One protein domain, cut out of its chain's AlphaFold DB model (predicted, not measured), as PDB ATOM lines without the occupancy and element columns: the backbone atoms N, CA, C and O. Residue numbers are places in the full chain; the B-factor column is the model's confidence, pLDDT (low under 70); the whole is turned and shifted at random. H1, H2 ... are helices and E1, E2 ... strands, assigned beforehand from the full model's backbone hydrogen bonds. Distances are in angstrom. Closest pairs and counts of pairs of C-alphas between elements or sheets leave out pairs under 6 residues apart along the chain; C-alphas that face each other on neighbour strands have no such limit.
ATOM      1  N   SER A   2      18.307   5.833  61.921       67.56
ATOM      2  CA  SER A   2      18.933   4.594  61.426       67.56
ATOM      3  C   SER A   2      18.408   4.231  60.033       67.56
ATOM      4  O   SER A   2      17.209   4.330  59.792       67.56
ATOM      5  N   ASN A   3      19.293   3.750  59.156       77.25
ATOM      6  CA  ASN A   3      19.005   3.272  57.793       77.25
ATOM      7  C   ASN A   3      17.871   2.217  57.756       77.25
ATOM      8  O   ASN A   3      17.131   2.083  56.787       77.25
ATOM      9  N   GLU A   4      17.721   1.472  58.851       79.94
ATOM     10  CA  GLU A   4      16.679   0.464  59.051       79.94
ATOM     11  C   GLU A   4      15.281   1.084  59.215       79.94
ATOM     12  O   GLU A   4      14.291   0.544  58.727       79.94
ATOM     13  N   THR A   5      15.197   2.259  59.847       85.62
ATOM     14  CA  THR A   5      13.940   3.003  60.012       85.62
ATOM     15  C   THR A   5      13.455   3.568  58.676       85.62
ATOM     16  O   THR A   5      12.253   3.579  58.412       85.62
ATOM     17  N   ASP A   6      14.387   3.976  57.811       86.12
ATOM     18  CA  ASP A   6      14.085   4.481  56.469       86.12
ATOM     19  C   ASP A   6      13.598   3.358  55.537       86.12
ATOM     20  O   ASP A   6      12.631   3.546  54.798       86.12
ATOM     21  N   LEU A   7      14.191   2.160  55.632       86.81
ATOM     22  CA  LEU A   7      13.725   0.964  54.915       86.81
ATOM     23  C   LEU A   7      12.314   0.543  55.343       86.81
ATOM     24  O   LEU A   7      11.462   0.289  54.494       86.81
ATOM     25  N   LEU A   8      12.047   0.508  56.652       88.62
ATOM     26  CA  LEU A   8      10.719   0.199  57.191       88.62
ATOM     27  C   LEU A   8       9.660   1.180  56.684       88.62
ATOM     28  O   LEU A   8       8.578   0.761  56.273       88.62
ATOM     29  N   LYS A   9       9.988   2.473  56.662       88.50
ATOM     30  CA  LYS A   9       9.098   3.508  56.138       88.50
ATOM     31  C   LYS A   9       8.826   3.320  54.644       88.50
ATOM     32  O   LYS A   9       7.667   3.317  54.247       88.50
ATOM     33  N   ALA A  10       9.863   3.068  53.845       88.62
ATOM     34  CA  ALA A  10       9.711   2.811  52.414       88.62
ATOM     35  C   ALA A  10       8.831   1.579  52.126       88.62
ATOM     36  O   ALA A  10       8.008   1.606  51.212       88.62
ATOM     37  N   CYS A  11       8.961   0.510  52.920       87.06
ATOM     38  CA  CYS A  11       8.095  -0.663  52.805       87.06
ATOM     39  C   CYS A  11       6.634  -0.346  53.151       87.06
ATOM     40  O   CYS A  11       5.737  -0.807  52.449       87.06
ATOM     41  N   ILE A  12       6.388   0.438  54.206       88.38
ATOM     42  CA  ILE A  12       5.032   0.857  54.589       88.38
ATOM     43  C   ILE A  12       4.404   1.701  53.476       88.38
ATOM     44  O   ILE A  12       3.288   1.402  53.057       88.38
ATOM     45  N   ASP A  13       5.134   2.686  52.953       88.00
ATOM     46  CA  ASP A  13       4.658   3.558  51.877       88.00
ATOM     47  C   ASP A  13       4.317   2.746  50.612       88.00
ATOM     48  O   ASP A  13       3.277   2.962  49.987       88.00
ATOM     49  N   ALA A  14       5.141   1.749  50.265       89.69
ATOM     50  CA  ALA A  14       4.891   0.866  49.125       89.69
ATOM     51  C   ALA A  14       3.626   0.008  49.307       89.69
ATOM     52  O   ALA A  14       2.822  -0.112  48.381       89.69
ATOM     53  N   VAL A  15       3.424  -0.569  50.497       89.00
ATOM     54  CA  VAL A  15       2.220  -1.359  50.805       89.00
ATOM     55  C   VAL A  15       0.975  -0.474  50.770       89.00
ATOM     56  O   VAL A  15      -0.034  -0.862  50.187       89.00
ATOM     57  N   GLN A  16       1.042   0.734  51.334       88.12
ATOM     58  CA  GLN A  16      -0.062   1.693  51.279       88.12
ATOM     59  C   GLN A  16      -0.405   2.094  49.838       88.12
ATOM     60  O   GLN A  16      -1.585   2.180  49.503       88.12
ATOM     61  N   GLY A  17       0.604   2.271  48.976       88.75
ATOM     62  CA  GLY A  17       0.406   2.508  47.544       88.75
ATOM     63  C   GLY A  17      -0.382   1.387  46.861       88.75
ATOM     64  O   GLY A  17      -1.336   1.662  46.140       88.75
ATOM     65  N   GLN A  18      -0.081   0.122  47.174       90.25
ATOM     66  CA  GLN A  18      -0.818  -1.024  46.617       90.25
ATOM     67  C   GLN A  18      -2.300  -1.035  47.013       90.25
ATOM     68  O   GLN A  18      -3.148  -1.411  46.203       90.25
ATOM     69  N   PHE A  19      -2.635  -0.625  48.242       86.88
ATOM     70  CA  PHE A  19      -4.035  -0.500  48.659       86.88
ATOM     71  C   PHE A  19      -4.768   0.607  47.888       86.88
ATOM     72  O   PHE A  19      -5.931   0.416  47.528       86.88
ATOM     73  N   ASP A  20      -4.102   1.732  47.611       90.69
ATOM     74  CA  ASP A  20      -4.687   2.829  46.830       90.69
ATOM     75  C   ASP A  20      -4.939   2.434  45.367       90.69
ATOM     76  O   ASP A  20      -6.010   2.728  44.820       90.69
ATOM     77  N   ASP A  21      -3.983   1.719  44.768       92.25
ATOM     78  CA  ASP A  21      -4.080   1.192  43.406       92.25
ATOM     79  C   ASP A  21      -5.223   0.177  43.289       92.25
ATOM     80  O   ASP A  21      -6.045   0.253  42.371       92.25
ATOM     81  N   LEU A  22      -5.323  -0.753  44.245       91.19
ATOM     82  CA  LEU A  22      -6.385  -1.757  44.261       91.19
ATOM     83  C   LEU A  22      -7.768  -1.115  44.435       91.19
ATOM     84  O   LEU A  22      -8.731  -1.532  43.789       91.19
ATOM     85  N   ALA A  23      -7.872  -0.083  45.277       88.06
ATOM     86  CA  ALA A  23      -9.109   0.669  45.451       88.06
ATOM     87  C   ALA A  23      -9.537   1.373  44.150       88.06
ATOM     88  O   ALA A  23     -10.724   1.362  43.812       88.06
ATOM     89  N   GLU A  24      -8.594   1.939  43.390       91.62
ATOM     90  CA  GLU A  24      -8.897   2.555  42.093       91.62
ATOM     91  C   GLU A  24      -9.340   1.513  41.056       91.62
ATOM     92  O   GLU A  24     -10.375   1.692  40.415       91.62
ATOM     93  N   GLN A  25      -8.644   0.376  40.959       89.81
ATOM     94  CA  GLN A  25      -9.041  -0.722  40.063       89.81
ATOM     95  C   GLN A  25     -10.445  -1.248  40.383       89.81
ATOM     96  O   GLN A  25     -11.241  -1.545  39.483       89.81
ATOM     97  N   PHE A  26     -10.780  -1.344  41.672       86.62
ATOM     98  CA  PHE A  26     -12.107  -1.766  42.100       86.62
ATOM     99  C   PHE A  26     -13.177  -0.734  41.707       86.62
ATOM    100  O   PHE A  26     -14.236  -1.109  41.199       86.62
ATOM    101  N   LYS A  27     -12.872   0.566  41.838       86.44
ATOM    102  CA  LYS A  27     -13.745   1.670  41.404       86.44
ATOM    103  C   LYS A  27     -14.040   1.592  39.910       86.44
ATOM    104  O   LYS A  27     -15.195   1.716  39.498       86.44
ATOM    105  N   GLU A  28     -13.009   1.367  39.099       86.31
ATOM    106  CA  GLU A  28     -13.134   1.216  37.649       86.31
ATOM    107  C   GLU A  28     -13.965  -0.010  37.276       86.31
ATOM    108  O   GLU A  28     -14.883   0.097  36.460       86.31
ATOM    109  N   THR A  29     -13.694  -1.154  37.909       85.19
ATOM    110  CA  THR A  29     -14.424  -2.408  37.675       85.19
ATOM    111  C   THR A  29     -15.912  -2.231  37.966       85.19
ATOM    112  O   THR A  29     -16.740  -2.468  37.086       85.19
ATOM    113  N   MET A  30     -16.269  -1.713  39.146       77.31
ATOM    114  CA  MET A  30     -17.671  -1.422  39.468       77.31
ATOM    115  C   MET A  30     -18.279  -0.378  38.524       77.31
ATOM    116  O   MET A  30     -19.436  -0.494  38.121       77.31
ATOM    117  N   GLY A  31     -17.507   0.637  38.132       76.75
ATOM    118  CA  GLY A  31     -17.932   1.640  37.160       76.75
ATOM    119  C   GLY A  31     -18.179   1.077  35.756       76.75
ATOM    120  O   GLY A  31     -18.949   1.666  34.993       76.75
ATOM    121  N   ASN A  32     -17.542  -0.036  35.389       80.38
ATOM    122  CA  ASN A  32     -17.721  -0.712  34.104       80.38
ATOM    123  C   ASN A  32     -18.931  -1.655  34.097       80.38
ATOM    124  O   ASN A  32     -19.609  -1.737  33.073       80.38
ATOM    125  N   GLU A  33     -19.260  -2.268  35.237       74.44
ATOM    126  CA  GLU A  33     -20.499  -3.042  35.429       74.44
ATOM    127  C   GLU A  33     -21.763  -2.171  35.315       74.44
ATOM    128  O   GLU A  33     -22.843  -2.628  34.929       74.44
ATOM    129  N   ILE A  34     -21.648  -0.869  35.599       71.62
ATOM    130  CA  ILE A  34     -22.727   0.083  35.336       71.62
ATOM    131  C   ILE A  34     -22.853   0.257  33.813       71.62
ATOM    132  O   ILE A  34     -22.122   1.033  33.198       71.62
ATOM    133  N   HIS A  35     -23.832  -0.432  33.210       59.69
ATOM    134  CA  HIS A  35     -24.198  -0.375  31.783       59.69
ATOM    135  C   HIS A  35     -24.775   0.989  31.336       59.69
ATOM    136  O   HIS A  35     -25.850   1.086  30.741       59.69
ATOM    137  N   SER A  36     -24.074   2.082  31.619       61.56
ATOM    138  CA  SER A  36     -24.408   3.422  31.158       61.56
ATOM    139  C   SER A  36     -23.127   4.229  30.960       61.56
ATOM    140  O   SER A  36     -22.399   4.496  31.914       61.56
ATOM    141  N   LYS A  37     -22.855   4.635  29.712       55.78
ATOM    142  CA  LYS A  37     -21.687   5.468  29.373       55.78
ATOM    143  C   LYS A  37     -21.738   6.857  30.024       55.78
ATOM    144  O   LYS A  37     -20.692   7.407  30.336       55.78
ATOM    145  N   GLU A  38     -22.938   7.382  30.269       58.62
ATOM    146  CA  GLU A  38     -23.186   8.737  30.796       58.62
ATOM    147  C   GLU A  38     -24.167   8.715  31.983       58.62
ATOM    148  O   GLU A  38     -24.958   9.632  32.204       58.62
ATOM    149  N   GLY A  39     -24.172   7.620  32.744       66.06
ATOM    150  CA  GLY A  39     -25.096   7.452  33.857       66.06
ATOM    151  C   GLY A  39     -24.694   8.305  35.056       66.06
ATOM    152  O   GLY A  39     -23.558   8.217  35.519       66.06
ATOM    153  N   THR A  40     -25.647   9.044  35.635       72.00
ATOM    154  CA  THR A  40     -25.480   9.763  36.915       72.00
ATOM    155  C   THR A  40     -24.909   8.859  38.012       72.00
ATOM    156  O   THR A  40     -24.145   9.310  38.849       72.00
ATOM    157  N   LEU A  41     -25.225   7.563  37.968       70.62
ATOM    158  CA  LEU A  41     -24.710   6.562  38.898       70.62
ATOM    159  C   LEU A  41     -23.189   6.361  38.775       70.62
ATOM    160  O   LEU A  41     -22.490   6.317  39.781       70.62
ATOM    161  N   LYS A  42     -22.671   6.291  37.541       75.94
ATOM    162  CA  LYS A  42     -21.235   6.129  37.268       75.94
ATOM    163  C   LYS A  42     -20.453   7.383  37.653       75.94
ATOM    164  O   LYS A  42     -19.351   7.279  38.173       75.94
ATOM    165  N   SER A  43     -21.036   8.566  37.444       79.94
ATOM    166  CA  SER A  43     -20.391   9.842  37.779       79.94
ATOM    167  C   SER A  43     -20.392  10.190  39.269       79.94
ATOM    168  O   SER A  43     -19.808  11.209  39.628       79.94
ATOM    169  N   CYS A  44     -21.052   9.390  40.113       80.81
ATOM    170  CA  CYS A  44     -21.017   9.504  41.578       80.81
ATOM    171  C   CYS A  44     -20.213   8.365  42.221       80.81
ATOM    172  O   CYS A  44     -20.271   8.178  43.433       80.81
ATOM    173  N   MET A  45     -19.513   7.560  41.417       83.25
ATOM    174  CA  MET A  45     -18.606   6.541  41.928       83.25
ATOM    175  C   MET A  45     -17.371   7.226  42.521       83.25
ATOM    176  O   MET A  45     -16.690   7.985  41.829       83.25
ATOM    177  N   CYS A  46     -17.060   6.937  43.775       85.88
ATOM    178  CA  CYS A  46     -15.945   7.530  44.493       85.88
ATOM    179  C   CYS A  46     -15.087   6.460  45.177       85.88
ATOM    180  O   CYS A  46     -15.513   5.321  45.393       85.88
ATOM    181  N   LYS A  47     -13.850   6.853  45.489       89.25
ATOM    182  CA  LYS A  47     -13.005   6.162  46.455       89.25
ATOM    183  C   LYS A  47     -12.633   7.137  47.565       89.25
ATOM    184  O   LYS A  47     -12.325   8.292  47.278       89.25
ATOM    185  N   GLU A  48     -12.645   6.675  48.805       86.31
ATOM    186  CA  GLU A  48     -12.271   7.474  49.970       86.31
ATOM    187  C   GLU A  48     -11.379   6.649  50.899       86.31
ATOM    188  O   GLU A  48     -11.691   5.501  51.226       86.31
ATOM    189  N   LYS A  49     -10.242   7.218  51.311       88.75
ATOM    190  CA  LYS A  49      -9.318   6.557  52.237       88.75
ATOM    191  C   LYS A  49      -9.878   6.652  53.657       88.75
ATOM    192  O   LYS A  49      -9.911   7.734  54.229       88.75
ATOM    193  N   ILE A  50     -10.267   5.514  54.234       84.75
ATOM    194  CA  ILE A  50     -10.729   5.427  55.632       84.75
ATOM    195  C   ILE A  50      -9.526   5.257  56.569       84.75
ATOM    196  O   ILE A  50      -9.481   5.810  57.664       84.75
ATOM    197  N   SER A  51      -8.544   4.456  56.151       86.44
ATOM    198  CA  SER A  51      -7.287   4.238  56.873       86.44
ATOM    199  C   SER A  51      -6.209   3.744  55.909       86.44
ATOM    200  O   SER A  51      -6.490   3.464  54.747       86.44
ATOM    201  N   ASP A  52      -4.988   3.552  56.398       80.88
ATOM    202  CA  ASP A  52      -3.867   3.038  55.599       80.88
ATOM    203  C   ASP A  52      -4.090   1.647  54.989       80.88
ATOM    204  O   ASP A  52      -3.393   1.270  54.056       80.88
ATOM    205  N   THR A  53      -5.073   0.893  55.486       79.56
ATOM    206  CA  THR A  53      -5.402  -0.460  55.001       79.56
ATOM    207  C   THR A  53      -6.852  -0.599  54.548       79.56
ATOM    208  O   THR A  53      -7.302  -1.701  54.237       79.56
ATOM    209  N   ARG A  54      -7.627   0.496  54.549       78.31
ATOM    210  CA  ARG A  54      -9.061   0.453  54.231       78.31
ATOM    211  C   ARG A  54      -9.478   1.639  53.391       78.31
ATOM    212  O   ARG A  54      -9.284   2.788  53.783       78.31
ATOM    213  N   TYR A  55     -10.154   1.319  52.301       85.19
ATOM    214  CA  TYR A  55     -10.768   2.273  51.401       85.19
ATOM    215  C   TYR A  55     -12.259   1.986  51.304       85.19
ATOM    216  O   TYR A  55     -12.678   0.829  51.237       85.19
ATOM    217  N   PHE A  56     -13.050   3.047  51.281       81.50
ATOM    218  CA  PHE A  56     -14.385   3.000  50.724       81.50
ATOM    219  C   PHE A  56     -14.265   3.087  49.209       81.50
ATOM    220  O   PHE A  56     -13.539   3.935  48.691       81.50
ATOM    221  N   VAL A  57     -14.991   2.229  48.506       80.75
ATOM    222  CA  VAL A  57     -15.162   2.311  47.059       80.75
ATOM    223  C   VAL A  57     -16.623   2.015  46.776       80.75
ATOM    224  O   VAL A  57     -17.117   0.931  47.087       80.75
ATOM    225  N   GLY A  58     -17.335   2.996  46.242       82.50
ATOM    226  CA  GLY A  58     -18.785   2.940  46.185       82.50
ATOM    227  C   GLY A  58     -19.387   4.189  45.582       82.50
ATOM    228  O   GLY A  58     -18.707   5.000  44.964       82.50
ATOM    229  N   ILE A  59     -20.696   4.326  45.745       79.56
ATOM    230  CA  ILE A  59     -21.430   5.480  45.238       79.56
ATOM    231  C   ILE A  59     -21.621   6.470  46.374       79.56
ATOM    232  O   ILE A  59     -22.197   6.123  47.406       79.56
ATOM    233  N   ASP A  60     -21.205   7.711  46.143       78.31
ATOM    234  CA  ASP A  60     -21.557   8.827  47.007       78.31
ATOM    235  C   ASP A  60     -23.063   9.108  46.871       78.31
ATOM    236  O   ASP A  60     -23.559   9.589  45.844       78.31
ATOM    237  N   GLY A  61     -23.809   8.761  47.920       69.06
ATOM    238  CA  GLY A  61     -25.255   8.948  47.976       69.06
ATOM    239  C   GLY A  61     -25.678  10.419  47.976       69.06
ATOM    240  O   GLY A  61     -26.709  10.748  47.383       69.06
ATOM    241  N   ASP A  62     -24.886  11.307  48.578       74.31
ATOM    242  CA  ASP A  62     -25.183  12.738  48.644       74.31
ATOM    243  C   ASP A  62     -24.900  13.409  47.298       74.31
ATOM    244  O   ASP A  62     -25.708  14.212  46.807       74.31
ATOM    245  N   GLU A  63     -23.809  13.022  46.633       76.81
ATOM    246  CA  GLU A  63     -23.523  13.475  45.276       76.81
ATOM    247  C   GLU A  63     -24.570  12.965  44.278       76.81
ATOM    248  O   GLU A  63     -25.069  13.743  43.452       76.81
ATOM    249  N   LEU A  64     -24.965  11.693  44.391       75.38
ATOM    250  CA  LEU A  64     -26.014  11.097  43.565       75.38
ATOM    251  C   LEU A  64     -27.342  11.825  43.746       75.38
ATOM    252  O   LEU A  64     -28.006  12.169  42.761       75.38
ATOM    253  N   LYS A  65     -27.711  12.111  44.997       70.62
ATOM    254  CA  LYS A  65     -28.896  12.901  45.323       70.62
ATOM    255  C   LYS A  65     -28.815  14.262  44.652       70.62
ATOM    256  O   LYS A  65     -29.720  14.608  43.896       70.62
ATOM    257  N   ARG A  66     -27.716  14.999  44.833       77.06
ATOM    258  CA  ARG A  66     -27.508  16.334  44.251       77.06
ATOM    259  C   ARG A  66     -27.593  16.351  42.722       77.06
ATOM    260  O   ARG A  66     -28.221  17.255  42.182       77.06
ATOM    261  N   LYS A  67     -26.974  15.385  42.034       73.88
ATOM    262  CA  LYS A  67     -26.940  15.321  40.557       73.88
ATOM    263  C   LYS A  67     -28.234  14.796  39.937       73.88
ATOM    264  O   LYS A  67     -28.452  14.949  38.735       73.88
ATOM    265  N   SER A  68     -29.097  14.161  40.721       66.50
ATOM    266  CA  SER A  68     -30.389  13.707  40.224       66.50
ATOM    267  C   SER A  68     -31.309  14.893  39.916       66.50
ATOM    268  O   SER A  68     -31.373  15.866  40.664       66.50
ATOM    269  N   LYS A  69     -32.081  14.792  38.828       62.81
ATOM    270  CA  LYS A  69     -32.934  15.872  38.293       62.81
ATOM    271  C   LYS A  69     -33.926  16.481  39.308       62.81
ATOM    272  O   LYS A  69     -34.409  17.580  39.071       62.81
ATOM    273  N   ASN A  70     -34.218  15.784  40.413       62.25
ATOM    274  CA  ASN A  70     -35.169  16.203  41.451       62.25
ATOM    275  C   ASN A  70     -34.597  16.138  42.885       62.25
ATOM    276  O   ASN A  70     -35.380  16.057  43.830       62.25
ATOM    277  N   HIS A  71     -33.274  16.095  43.074       63.25
ATOM    278  CA  HIS A  71     -32.672  15.859  44.399       63.25
ATOM    279  C   HIS A  71     -33.174  14.578  45.094       63.25
ATOM    280  O   HIS A  71     -33.322  14.501  46.315       63.25
ATOM    281  N   THR A  72     -33.482  13.575  44.279       55.84
ATOM    282  CA  THR A  72     -34.016  12.281  44.672       55.84
ATOM    283  C   THR A  72     -32.986  11.503  45.472       55.84
ATOM    284  O   THR A  72     -31.893  11.216  44.993       55.84
ATOM    285  N   ASP A  73     -33.382  11.100  46.670       56.88
ATOM    286  CA  ASP A  73     -32.600  10.211  47.510       56.88
ATOM    287  C   ASP A  73     -32.895   8.747  47.143       56.88
ATOM    288  O   ASP A  73     -33.989   8.231  47.396       56.88
ATOM    289  N   TYR A  74     -31.938   8.095  46.480       51.19
ATOM    290  CA  TYR A  74     -32.081   6.723  45.985       51.19
ATOM    291  C   TYR A  74     -31.903   5.667  47.084       51.19
ATOM    292  O   TYR A  74     -32.194   4.495  46.833       51.19
ATOM    293  N   SER A  75     -31.493   6.049  48.303       48.34
ATOM    294  CA  SER A  75     -31.375   5.105  49.422       48.34
ATOM    295  C   SER A  75     -32.715   4.502  49.832       48.34
ATOM    296  O   SER A  75     -32.777   3.369  50.296       48.34
ATOM    297  N   TYR A  76     -33.808   5.215  49.564       43.00
ATOM    298  CA  TYR A  76     -35.171   4.763  49.830       43.00
ATOM    299  C   TYR A  76     -35.734   3.830  48.745       43.00
ATOM    300  O   TYR A  76     -36.902   3.442  48.814       43.00
ATOM    301  N   TRP A  77     -34.971   3.537  47.681       45.59
ATOM    302  CA  TRP A  77     -35.508   2.931  46.454       45.59
ATOM    303  C   TRP A  77     -35.259   1.423  46.295       45.59
ATOM    304  O   TRP A  77     -35.483   0.833  45.237       45.59
ATOM    305  N   TYR A  78     -34.885   0.757  47.369       42.12
ATOM    306  CA  TYR A  78     -34.798  -0.695  47.434       42.12
ATOM    307  C   TYR A  78     -35.482  -1.058  48.752       42.12
ATOM    308  O   TYR A  78     -35.161  -0.427  49.744       42.12
ATOM    309  N   TRP A  79     -36.504  -1.907  48.902       42.53
ATOM    310  CA  TRP A  79     -37.295  -2.843  48.086       42.53
ATOM    311  C   TRP A  79     -38.357  -2.204  47.173       42.53
ATOM    312  O   TRP A  79     -39.313  -1.566  47.611       42.53
TER     313      TRP A  79
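What this domain is: This is residues 2 to 79 of the 124 residues of an uncharacterized protein of Faecalitalea cylindroides (UniProt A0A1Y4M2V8). A two-stranded hairpin, E1 and E2, packs on residues 16 to 31 of one long helix, H1, whose residues 3 to 11 stick out with Ser 2 as a free arm. A short helix, H2, follows the hairpin, and an unnamed tail ends the printed part. The 78 printed residues run H1, E1, E2, H2, mixed in class with an antiparallel sheet; they are only just extended, close to loose, with radius of gyration 17.4 A and spans of 59 by 22 by 21 A.

Where its parts are: E1 is residues 45 to 51, 18.9 A long, and E2 residues 54 to 59, 16.1 A. H1, residues 3 to 33, runs 45.8 A from C-alpha 3 at (19.005, 3.272, 57.793). H2, residues 61 to 67, ends at C-alpha 67 (-26.940, 15.321, 40.557).

How they stand to each other: E1 and E2 form an antiparallel hairpin at 159 degrees, with N 48 and O 56 2.9 A apart, within hydrogen-bond range. The closest C-alphas of H1 and E2, Lys 27 and Val 57, are 5.9 A apart. H2 is apart from H1 and E1. In H1 and H2 every O i to N i+4 pair is within hydrogen-bond range.

The domain as a whole: The printed part has no cut. The link H1 to E1 is long. Residues 2, 35 to 39, 61 and 68 to 79 have pLDDT under 70.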